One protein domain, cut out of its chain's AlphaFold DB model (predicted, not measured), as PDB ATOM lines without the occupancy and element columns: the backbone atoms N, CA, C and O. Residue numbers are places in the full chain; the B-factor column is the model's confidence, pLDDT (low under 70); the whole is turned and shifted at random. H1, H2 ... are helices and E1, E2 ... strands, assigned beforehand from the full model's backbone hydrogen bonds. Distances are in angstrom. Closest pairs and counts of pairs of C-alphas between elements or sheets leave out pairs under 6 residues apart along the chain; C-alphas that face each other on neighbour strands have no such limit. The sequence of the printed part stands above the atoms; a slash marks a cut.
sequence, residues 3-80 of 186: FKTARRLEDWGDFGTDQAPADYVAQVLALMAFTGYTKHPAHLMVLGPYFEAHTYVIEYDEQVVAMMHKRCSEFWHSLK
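Overview. This is residues 3 to 80 of the 186 residues of an uncharacterized protein of Mycobacterium branderi (UniProt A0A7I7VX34). A small three-stranded sheet, the helix H1 and the helix H2 follow one another along the longest axis; H1 lies over one face of the sheet near one end, and H2 meets H1 with its residues 65 to 68 alone, about perpendicular to it, and runs on away from the body. Residues 70 to 80, of which 70 to 78 belong to H2, stick out as a free arm. The printed part has 78 residues with named elements in the order E1, H1, E2, E3, H2; the sheet order is E1, E2, E3, mixed, and the class is mixed, helices and strands. The whole is loose and elongated, with a radius of gyration of the C-alphas of 14.4 A and spans of 46 by 29 by 18 A.

Along the chain. E1 is residues 3 to 5, 7.1 A long, from C-alpha 3 at (42.776, 12.258, -12.995). H1 is residues 22 to 35, 20.0 A. E2 is residues 42 to 47, 16.5 A, and E3 residues 53 to 58, 16.3 A. H2 is residues 62 to 78, 24.1 A, ending with C-alpha 78 at (11.394, 15.017, -19.177).

Arrangement. E1 and E2 are parallel, with N 4 and O 45 at 2.8 A. E1, H1, E2 form a strand-helix-strand unit, two parallel neighbour strands with a helix between, its crossover right-handed. E2 and E3 are an antiparallel hairpin, with N 44 and O 56 at 2.9 A. H1 is on the sheet, making two layers, a helix on one face of a sheet, at a height over the sheet of 8.2 A. It lies over E2, slantwise to the strands at 40 degrees to E2 on the local plane; the closest C-alphas of the two are those of Val 28 and Ala 42, 7.2 A apart. H2 touches H1 with residues 65 to 68 alone, about perpendicular at 90 degrees; the closest C-alphas are those of Leu 29 and Val 65, 6.4 A apart. H2 is not on the sheet. In H1 and H2 every O i to N i+4 pair is within hydrogen-bond range.

Size, cuts and confidence. The C-alphas farthest apart, those of Tyr 50 and Lys 80, are 46.8 A apart. The printed part has no cut. The link E1 to H1, 16 residues, is long. Residues 15 to 18 are under 70 in pLDDT.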
ATOM      1  N   PHE A   3      41.629  11.641 -12.322       95.81
ATOM      2  CA  PHE A   3      42.776  12.258 -12.995       95.81
ATOM      3  C   PHE A   3      42.353  13.017 -14.248       95.81
ATOM      4  O   PHE A   3      41.609  12.488 -15.075       95.81
ATOM      5  N   LYS A   4      42.893  14.221 -14.435       94.62
ATOM      6  CA  LYS A   4      42.686  15.070 -15.613       94.62
ATOM      7  C   LYS A   4      44.014  15.546 -16.189       94.62
ATOM      8  O   LYS A   4      45.028  15.615 -15.498       94.62
ATOM      9  N   THR A   5      43.998  15.908 -17.465       93.06
ATOM     10  CA  THR A   5      45.090  16.639 -18.112       93.06
ATOM     11  C   THR A   5      44.541  17.934 -18.690       93.06
ATOM     12  O   THR A   5      43.431  17.958 -19.224       93.06
ATOM     13  N   ALA A   6      45.299  19.022 -18.572       88.75
ATOM     14  CA  ALA A   6      44.856  20.341 -19.000       88.75
ATOM     15  C   ALA A   6      45.970  21.067 -19.760       88.75
ATOM     16  O   ALA A   6      47.129  21.082 -19.352       88.75
ATOM     17  N   ARG A   7      45.619  21.686 -20.895       85.50
ATOM     18  CA  ARG A   7      46.566  22.503 -21.680       85.50
ATOM     19  C   ARG A   7      46.761  23.902 -21.095       85.50
ATOM     20  O   ARG A   7      47.785  24.525 -21.354       85.50
ATOM     21  N   ARG A   8      45.760  24.396 -20.369       83.06
ATOM     22  CA  ARG A   8      45.726  25.677 -19.659       83.06
ATOM     23  C   ARG A   8      45.035  25.446 -18.324       83.06
ATOM     24  O   ARG A   8      44.129  24.620 -18.262       83.06
ATOM     25  N   LEU A   9      45.472  26.165 -17.300       81.00
ATOM     26  CA  LEU A   9      44.945  26.056 -15.938       81.00
ATOM     27  C   LEU A   9      44.077  27.262 -15.548       81.00
ATOM     28  O   LEU A   9      43.778  27.433 -14.384       81.00
ATOM     29  N   GLU A  10      43.667  28.088 -16.513       79.56
ATOM     30  CA  GLU A  10      42.914  29.332 -16.273       79.56
ATOM     31  C   GLU A  10      41.580  29.093 -15.545       79.56
ATOM     32  O   GLU A  10      41.175  29.912 -14.728       79.56
ATOM     33  N   ASP A  11      40.933  27.955 -15.808       73.62
ATOM     34  CA  ASP A  11      39.669  27.571 -15.167       73.62
ATOM     35  C   ASP A  11      39.869  26.824 -13.836       73.62
ATOM     36  O   ASP A  11      38.900  26.524 -13.143       73.62
ATOM     37  N   TRP A  12      41.115  26.484 -13.494       80.69
ATOM     38  CA  TRP A  12      41.481  25.717 -12.307       80.69
ATOM     39  C   TRP A  12      41.887  26.689 -11.197       80.69
ATOM     40  O   TRP A  12      42.745  27.540 -11.415       80.69
ATOM     41  N   GLY A  13      41.266  26.591 -10.017       71.00
ATOM     42  CA  GLY A  13      41.575  27.496  -8.909       71.00
ATOM     43  C   GLY A  13      43.017  27.379  -8.422       71.00
ATOM     44  O   GLY A  13      43.733  26.426  -8.751       71.00
ATOM     45  N   ASP A  14      43.427  28.364  -7.626       71.12
ATOM     46  CA  ASP A  14      44.817  28.565  -7.228       71.12
ATOM     47  C   ASP A  14      45.450  27.318  -6.601       71.12
ATOM     48  O   ASP A  14      44.843  26.600  -5.799       71.12
ATOM     49  N   PHE A  15      46.723  27.106  -6.930       60.34
ATOM     50  CA  PHE A  15      47.528  26.031  -6.369       60.34
ATOM     51  C   PHE A  15      47.583  26.132  -4.841       60.34
ATOM     52  O   PHE A  15      48.070  27.112  -4.281       60.34
ATOM     53  N   GLY A  16      47.130  25.075  -4.169       57.53
ATOM     54  CA  GLY A  16      47.092  24.988  -2.707       57.53
ATOM     55  C   GLY A  16      45.747  25.391  -2.109       57.53
ATOM     56  O   GLY A  16      45.636  25.479  -0.888       57.53
ATOM     57  N   THR A  17      44.736  25.613  -2.952       68.00
ATOM     58  CA  THR A  17      43.342  25.802  -2.549       68.00
ATOM     59  C   THR A  17      42.492  24.603  -2.969       68.00
ATOM     60  O   THR A  17      42.828  23.896  -3.915       68.00
ATOM     61  N   ASP A  18      41.346  24.409  -2.316       66.62
ATOM     62  CA  ASP A  18      40.352  23.398  -2.710       66.62
ATOM     63  C   ASP A  18      39.363  23.922  -3.774       66.62
ATOM     64  O   ASP A  18      38.280  23.371  -3.971       66.62
ATOM     65  N   GLN A  19      39.713  25.003  -4.483       79.44
ATOM     66  CA  GLN A  19      38.863  25.626  -5.504       79.44
ATOM     67  C   GLN A  19      38.984  24.907  -6.856       79.44
ATOM     68  O   GLN A  19      39.415  25.469  -7.860       79.44
ATOM     69  N   ALA A  20      38.605  23.632  -6.896       87.06
ATOM     70  CA  ALA A  20      38.505  22.901  -8.155       87.06
ATOM     71  C   ALA A  20      37.374  23.460  -9.051       87.06
ATOM     72  O   ALA A  20      36.372  23.962  -8.528       87.06
ATOM     73  N   PRO A  21      37.474  23.321 -10.390       90.25
ATOM     74  CA  PRO A  21      36.387  23.680 -11.299       90.25
ATOM     75  C   PRO A  21      35.084  22.964 -10.920       90.25
ATOM     76  O   PRO A  21      35.072  21.753 -10.675       90.25
ATOM     77  N   ALA A  22      33.981  23.713 -10.854       90.75
ATOM     78  CA  ALA A  22      32.720  23.233 -10.284       90.75
ATOM     79  C   ALA A  22      32.131  22.014 -11.020       90.75
ATOM     80  O   ALA A  22      31.513  21.147 -10.402       90.75
ATOM     81  N   ASP A  23      32.344  21.921 -12.332       91.81
ATOM     82  CA  ASP A  23      31.931  20.790 -13.161       91.81
ATOM     83  C   ASP A  23      32.691  19.502 -12.802       91.81
ATOM     84  O   ASP A  23      32.078  18.438 -12.674       91.81
ATOM     85  N   TYR A  24      34.000  19.582 -12.544       94.31
ATOM     86  CA  TYR A  24      34.771  18.437 -12.056       94.31
ATOM     87  C   TYR A  24      34.438  18.070 -10.612       94.31
ATOM     88  O   TYR A  24      34.388  16.878 -10.298       94.31
ATOM     89  N   VAL A  25      34.160  19.049  -9.745       94.38
ATOM     90  CA  VAL A  25      33.656  18.777  -8.387       94.38
ATOM     91  C   VAL A  25      32.355  17.980  -8.462       94.38
ATOM     92  O   VAL A  25      32.253  16.912  -7.857       94.38
ATOM     93  N   ALA A  26      31.394  18.432  -9.273       95.06
ATOM     94  CA  ALA A  26      30.142  17.716  -9.503       95.06
ATOM     95  C   ALA A  26      30.387  16.298 -10.056       95.06
ATOM     96  O   ALA A  26      29.793  15.333  -9.574       95.06
ATOM     97  N   GLN A  27      31.309  16.131 -11.011       95.62
ATOM     98  CA  GLN A  27      31.673  14.811 -11.536       95.62
ATOM     99  C   GLN A  27      32.184  13.868 -10.428       95.62
ATOM    100  O   GLN A  27      31.762  12.712 -10.348       95.62
ATOM    101  N   VAL A  28      33.085  14.348  -9.567       97.19
ATOM    102  CA  VAL A  28      33.671  13.558  -8.473       97.19
ATOM    103  C   VAL A  28      32.620  13.203  -7.422       97.19
ATOM    104  O   VAL A  28      32.526  12.038  -7.036       97.19
ATOM    105  N   LEU A  29      31.782  14.160  -7.017       97.25
ATOM    106  CA  LEU A  29      30.677  13.922  -6.084       97.25
ATOM    107  C   LEU A  29      29.702  12.858  -6.609       97.25
ATOM    108  O   LEU A  29      29.304  11.966  -5.857       97.25
ATOM    109  N   ALA A  30      29.374  12.879  -7.906       96.56
ATOM    110  CA  ALA A  30      28.556  11.837  -8.529       96.56
ATOM    111  C   ALA A  30      29.225  10.450  -8.463       96.56
ATOM    112  O   ALA A  30      28.570   9.466  -8.121       96.56
ATOM    113  N   LEU A  31      30.533  10.358  -8.734       97.12
ATOM    114  CA  LEU A  31      31.280   9.099  -8.620       97.12
ATOM    115  C   LEU A  31      31.291   8.565  -7.182       97.12
ATOM    116  O   LEU A  31      31.092   7.365  -6.971       97.12
ATOM    117  N   MET A  32      31.489   9.435  -6.188       97.69
ATOM    118  CA  MET A  32      31.423   9.059  -4.770       97.69
ATOM    119  C   MET A  32      30.030   8.539  -4.399       97.69
ATOM    120  O   MET A  32      29.922   7.500  -3.748       97.69
ATOM    121  N   ALA A  33      28.971   9.199  -4.879       97.00
ATOM    122  CA  ALA A  33      27.590   8.783  -4.656       97.00
ATOM    123  C   ALA A  33      27.277   7.414  -5.287       97.00
ATOM    124  O   ALA A  33      26.683   6.557  -4.635       97.00
ATOM    125  N   PHE A  34      27.710   7.171  -6.530       96.25
ATOM    126  CA  PHE A  34      27.468   5.901  -7.228       96.25
ATOM    127  C   PHE A  34      28.254   4.726  -6.648       96.25
ATOM    128  O   PHE A  34      27.768   3.598  -6.646       96.25
ATOM    129  N   THR A  35      29.475   4.973  -6.175       96.75
ATOM    130  CA  THR A  35      30.340   3.922  -5.615       96.75
ATOM    131  C   THR A  35      30.099   3.678  -4.126       96.75
ATOM    132  O   THR A  35      30.488   2.631  -3.612       96.75
ATOM    133  N   GLY A  36      29.478   4.628  -3.420       96.62
ATOM    134  CA  GLY A  36      29.320   4.596  -1.966       96.62
ATOM    135  C   GLY A  36      30.608   4.911  -1.193       96.62
ATOM    136  O   GLY A  36      30.647   4.769   0.031       96.62
ATOM    137  N   TYR A  37      31.674   5.343  -1.872       96.56
ATOM    138  CA  TYR A  37      32.937   5.737  -1.243       96.56
ATOM    139  C   TYR A  37      32.868   7.175  -0.730       96.56
ATOM    140  O   TYR A  37      33.478   8.083  -1.285       96.56
ATOM    141  N   THR A  38      32.111   7.363   0.350       96.94
ATOM    142  CA  THR A  38      31.786   8.682   0.922       96.94
ATOM    143  C   THR A  38      32.452   8.954   2.271       96.94
ATOM    144  O   THR A  38      32.402  10.070   2.770       96.94
ATOM    145  N   LYS A  39      33.093   7.943   2.879       95.81
ATOM    146  CA  LYS A  39      33.720   8.051   4.214       95.81
ATOM    147  C   LYS A  39      35.010   8.873   4.239       95.81
ATOM    148  O   LYS A  39      35.449   9.270   5.314       95.81
ATOM    149  N   HIS A  40      35.642   9.048   3.085       95.88
ATOM    150  CA  HIS A  40      36.893   9.779   2.928       95.88
ATOM    151  C   HIS A  40      36.772  10.711   1.725       95.88
ATOM    152  O   HIS A  40      36.080  10.342   0.768       95.88
ATOM    153  N   PRO A  41      37.460  11.863   1.739       95.88
ATOM    154  CA  PRO A  41      37.485  12.747   0.591       95.88
ATOM    155  C   PRO A  41      38.058  12.046  -0.641       95.88
ATOM    156  O   PRO A  41      38.939  11.181  -0.563       95.88
ATOM    157  N   ALA A  42      37.557  12.443  -1.802       96.19
ATOM    158  CA  ALA A  42      38.162  12.097  -3.071       96.19
ATOM    159  C   ALA A  42      39.295  13.075  -3.404       96.19
ATOM    160  O   ALA A  42      39.320  14.219  -2.970       96.19
ATOM    161  N   HIS A  43      40.231  12.618  -4.231       95.62
ATOM    162  CA  HIS A  43      41.298  13.451  -4.775       95.62
ATOM    163  C   HIS A  43      41.090  13.624  -6.274       95.62
ATOM    164  O   HIS A  43      41.001  12.616  -6.988       95.62
ATOM    165  N   LEU A  44      41.032  14.874  -6.731       95.19
ATOM    166  CA  LEU A  44      41.028  15.260  -8.139       95.19
ATOM    167  C   LEU A  44      42.417  15.787  -8.498       95.19
ATOM    168  O   LEU A  44      42.788  16.881  -8.087       95.19
ATOM    169  N   MET A  45      43.184  15.017  -9.266       94.69
ATOM    170  CA  MET A  45      44.500  15.436  -9.737       94.69
ATOM    171  C   MET A  45      44.411  15.962 -11.170       94.69
ATOM    172  O   MET A  45      43.860  15.295 -12.044       94.69
ATOM    173  N   VAL A  46      45.030  17.110 -11.437       93.94
ATOM    174  CA  VAL A  46      45.263  17.623 -12.789       93.94
ATOM    175  C   VAL A  46      46.751  17.646 -13.106       93.94
ATOM    176  O   VAL A  46      47.565  18.070 -12.290       93.94
ATOM    177  N   LEU A  47      47.101  17.194 -14.308       94.38
ATOM    178  CA  LEU A  47      48.409  17.417 -14.913       94.38
ATOM    179  C   LEU A  47      48.292  18.543 -15.947       94.38
ATOM    180  O   LEU A  47      47.684  18.369 -17.009       94.38
ATOM    181  N   GLY A  48      48.843  19.698 -15.603       90.06
ATOM    182  CA  GLY A  48      48.888  20.900 -16.419       90.06
ATOM    183  C   GLY A  48      50.047  20.927 -17.426       90.06
ATOM    184  O   GLY A  48      50.755  19.929 -17.626       90.06
ATOM    185  N   PRO A  49      50.264  22.079 -18.086       87.25
ATOM    186  CA  PRO A  49      51.414  22.274 -18.961       87.25
ATOM    187  C   PRO A  49      52.733  22.122 -18.183       87.25
ATOM    188  O   PRO A  49      52.788  22.304 -16.972       87.25
ATOM    189  N   TYR A  50      53.810  21.758 -18.884       88.56
ATOM    190  CA  TYR A  50      55.152  21.572 -18.300       88.56
ATOM    191  C   TYR A  50      55.246  20.540 -17.159       88.56
ATOM    192  O   TYR A  50      56.186  20.587 -16.372       88.56
ATOM    193  N   PHE A  51      54.320  19.574 -17.115       87.44
ATOM    194  CA  PHE A  51      54.234  18.531 -16.080       87.44
ATOM    195  C   PHE A  51      53.952  19.056 -14.669       87.44
ATOM    196  O   PHE A  51      54.225  18.372 -13.682       87.44
ATOM    197  N   GLU A  52      53.371  20.247 -14.565       85.50
ATOM    198  CA  GLU A  52      52.897  20.770 -13.295       85.50
ATOM    199  C   GLU A  52      51.663  19.981 -12.844       85.50
ATOM    200  O   GLU A  52      50.645  19.945 -13.536       85.50
ATOM    201  N   ALA A  53      51.766  19.295 -11.708       89.38
ATOM    202  CA  ALA A  53      50.679  18.503 -11.152       89.38
ATOM    203  C   ALA A  53      50.072  19.210  -9.942       89.38
ATOM    204  O   ALA A  53      50.794  19.657  -9.050       89.38
ATOM    205  N   HIS A  54      48.744  19.239  -9.880       89.00
ATOM    206  CA  HIS A  54      48.010  19.703  -8.710       89.00
ATOM    207  C   HIS A  54      46.958  18.689  -8.289       89.00
ATOM    208  O   HIS A  54      46.439  17.957  -9.128       89.00
ATOM    209  N   THR A  55      46.653  18.621  -6.994       92.06
ATOM    210  CA  THR A  55      45.605  17.747  -6.457       92.06
ATOM    211  C   THR A  55      44.690  18.547  -5.550       92.06
ATOM    212  O   THR A  55      45.157  19.114  -4.570       92.06
ATOM    213  N   TYR A  56      43.400  18.528  -5.867       92.50
ATOM    214  CA  TYR A  56      42.330  19.110  -5.069       92.50
ATOM    215  C   TYR A  56      41.681  18.030  -4.203       92.50
ATOM    216  O   TYR A  56      41.476  16.895  -4.665       92.50
ATOM    217  N   VAL A  57      41.341  18.382  -2.965       94.25
ATOM    218  CA  VAL A  57      40.624  17.503  -2.037       94.25
ATOM    219  C   VAL A  57      39.133  17.811  -2.131       94.25
ATOM    220  O   VAL A  57      38.708  18.943  -1.942       94.25
ATOM    221  N   ILE A  58      38.330  16.799  -2.457       94.38
ATOM    222  CA  ILE A  58      36.883  16.928  -2.630       94.38
ATOM    223  C   ILE A  58      36.186  16.144  -1.521       94.38
ATOM    224  O   ILE A  58      36.159  14.910  -1.542       94.38
ATOM    225  N   GLU A  59      35.624  16.864  -0.557       95.75
ATOM    226  CA  GLU A  59      34.796  16.283   0.499       95.75
ATOM    227  C   GLU A  59      33.430  15.859  -0.043       95.75
ATOM    228  O   GLU A  59      32.866  16.505  -0.929       95.75
ATOM    229  N   TYR A  60      32.883  14.765   0.489       97.19
ATOM    230  CA  TYR A  60      31.542  14.332   0.111       97.19
ATOM    231  C   TYR A  60      30.486  15.264   0.708       97.19
ATOM    232  O   TYR A  60      30.366  15.368   1.929       97.19
ATOM    233  N   ASP A  61      29.674  15.874  -0.151       96.25
ATOM    234  CA  ASP A  61      28.538  16.698   0.251       96.25
ATOM    235  C   ASP A  61      27.220  16.036  -0.175       96.25
ATOM    236  O   ASP A  61      26.834  16.028  -1.348       96.25
ATOM    237  N   GLU A  62      26.509  15.473   0.804       96.75
ATOM    238  CA  GLU A  62      25.229  14.802   0.582       96.75
ATOM    239  C   GLU A  62      24.142  15.757   0.064       96.75
ATOM    240  O   GLU A  62      23.301  15.347  -0.738       96.75
ATOM    241  N   GLN A  63      24.152  17.029   0.472       97.19
ATOM    242  CA  GLN A  63      23.139  18.001   0.054       97.19
ATOM    243  C   GLN A  63      23.322  18.375  -1.417       97.19
ATOM    244  O   GLN A  63      22.347  18.406  -2.178       97.19
ATOM    245  N   VAL A  64      24.569  18.601  -1.837       95.56
ATOM    246  CA  VAL A  64      24.911  18.864  -3.241       95.56
ATOM    247  C   VAL A  64      24.571  17.652  -4.106       95.56
ATOM    248  O   VAL A  64      23.900  17.797  -5.130       95.56
ATOM    249  N   VAL A  65      24.935  16.443  -3.670       97.44
ATOM    250  CA  VAL A  65      24.596  15.201  -4.383       97.44
ATOM    251  C   VAL A  65      23.083  15.011  -4.496       97.44
ATOM    252  O   VAL A  65      22.588  14.673  -5.573       97.44
ATOM    253  N   ALA A  66      22.321  15.265  -3.428       97.25
ATOM    254  CA  ALA A  66      20.864  15.175  -3.459       97.25
ATOM    255  C   ALA A  66      20.248  16.178  -4.450       97.25
ATOM    256  O   ALA A  66      19.336  15.823  -5.204       97.25
ATOM    257  N   MET A  67      20.770  17.409  -4.503       97.25
ATOM    258  CA  MET A  67      20.356  18.417  -5.481       97.25
ATOM    259  C   MET A  67      20.655  17.962  -6.913       97.25
ATOM    260  O   MET A  67      19.767  18.008  -7.769       97.25
ATOM    261  N   MET A  68      21.875  17.486  -7.173       96.88
ATOM    262  CA  MET A  68      22.274  16.968  -8.482       96.88
ATOM    263  C   MET A  68      21.378  15.807  -8.912       96.88
ATOM    264  O   MET A  68      20.852  15.810 -10.021       96.88
ATOM    265  N   HIS A  69      21.145  14.839  -8.025       95.50
ATOM    266  CA  HIS A  69      20.304  13.682  -8.316       95.50
ATOM    267  C   HIS A  69      18.860  14.090  -8.623       95.50
ATOM    268  O   HIS A  69      18.265  13.571  -9.569       95.50
ATOM    269  N   LYS A  70      18.309  15.068  -7.890       97.19
ATOM    270  CA  LYS A  70      16.995  15.644  -8.198       97.19
ATOM    271  C   LYS A  70      16.961  16.221  -9.615       97.19
ATOM    272  O   LYS A  70      16.072  15.855 -10.376       97.19
ATOM    273  N   ARG A  71      17.936  17.055  -9.996       96.38
ATOM    274  CA  ARG A  71      18.006  17.657 -11.343       96.38
ATOM    275  C   ARG A  71      18.181  16.618 -12.448       96.38
ATOM    276  O   ARG A  71      17.474  16.669 -13.449       96.38
ATOM    277  N   CYS A  72      19.063  15.642 -12.250       95.62
ATOM    278  CA  CYS A  72      19.249  14.539 -13.193       95.62
ATOM    279  C   CYS A  72      17.977  13.698 -13.341       95.62
ATOM    280  O   CYS A  72      17.649  13.276 -14.445       95.62
ATOM    281  N   SER A  73      17.243  13.472 -12.248       95.38
ATOM    282  CA  SER A  73      15.961  12.772 -12.284       95.38
ATOM    283  C   SER A  73      14.904  13.587 -13.027       95.38
ATOM    284  O   SER A  73      14.237  13.037 -13.895       95.38
ATOM    285  N   GLU A  74      14.773  14.889 -12.752       94.38
ATOM    286  CA  GLU A  74      13.872  15.793 -13.486       94.38
ATOM    287  C   GLU A  74      14.155  15.746 -14.995       94.38
ATOM    288  O   GLU A  74      13.239  15.509 -15.782       94.38
ATOM    289  N   PHE A  75      15.428  15.858 -15.386       93.62
ATOM    290  CA  PHE A  75      15.862  15.722 -16.777       93.62
ATOM    291  C   PHE A  75      15.534  14.339 -17.356       93.62
ATOM    292  O   PHE A  75      14.938  14.228 -18.419       93.62
ATOM    293  N   TRP A  76      15.852  13.254 -16.650       94.62
ATOM    294  CA  TRP A  76      15.538  11.901 -17.119       94.62
ATOM    295  C   TRP A  76      14.033  11.673 -17.314       94.62
ATOM    296  O   TRP A  76      13.616  10.957 -18.225       94.62
ATOM    297  N   HIS A  77      13.201  12.267 -16.459       93.44
ATOM    298  CA  HIS A  77      11.752  12.183 -16.588       93.44
ATOM    299  C   HIS A  77      11.227  13.025 -17.752       93.44
ATOM    300  O   HIS A  77      10.304  12.562 -18.422       93.44
ATOM    301  N   SER A  78      11.814  14.194 -18.034       92.44
ATOM    302  CA  SER A  78      11.394  15.017 -19.177       92.44
ATOM    303  C   SER A  78      11.610  14.301 -20.513       92.44
ATOM    304  O   SER A  78      10.749  14.380 -21.385       92.44
ATOM    305  N   LEU A  79      12.662  13.481 -20.635       92.38
ATOM    306  CA  LEU A  79      12.933  12.668 -21.832       92.38
ATOM    307  C   LEU A  79      11.844  11.633 -22.165       92.38
ATOM    308  O   LEU A  79      11.837  11.085 -23.265       92.38
ATOM    309  N   LYS A  80      10.942  11.316 -21.226       93.25
ATOM    310  CA  LYS A  80       9.823  10.385 -21.460       93.25
ATOM    311  C   LYS A  80       8.623  11.060 -22.133       93.25
ATOM    312  O   LYS A  80       7.719  10.358 -22.583       93.25
TER     313      LYS A  80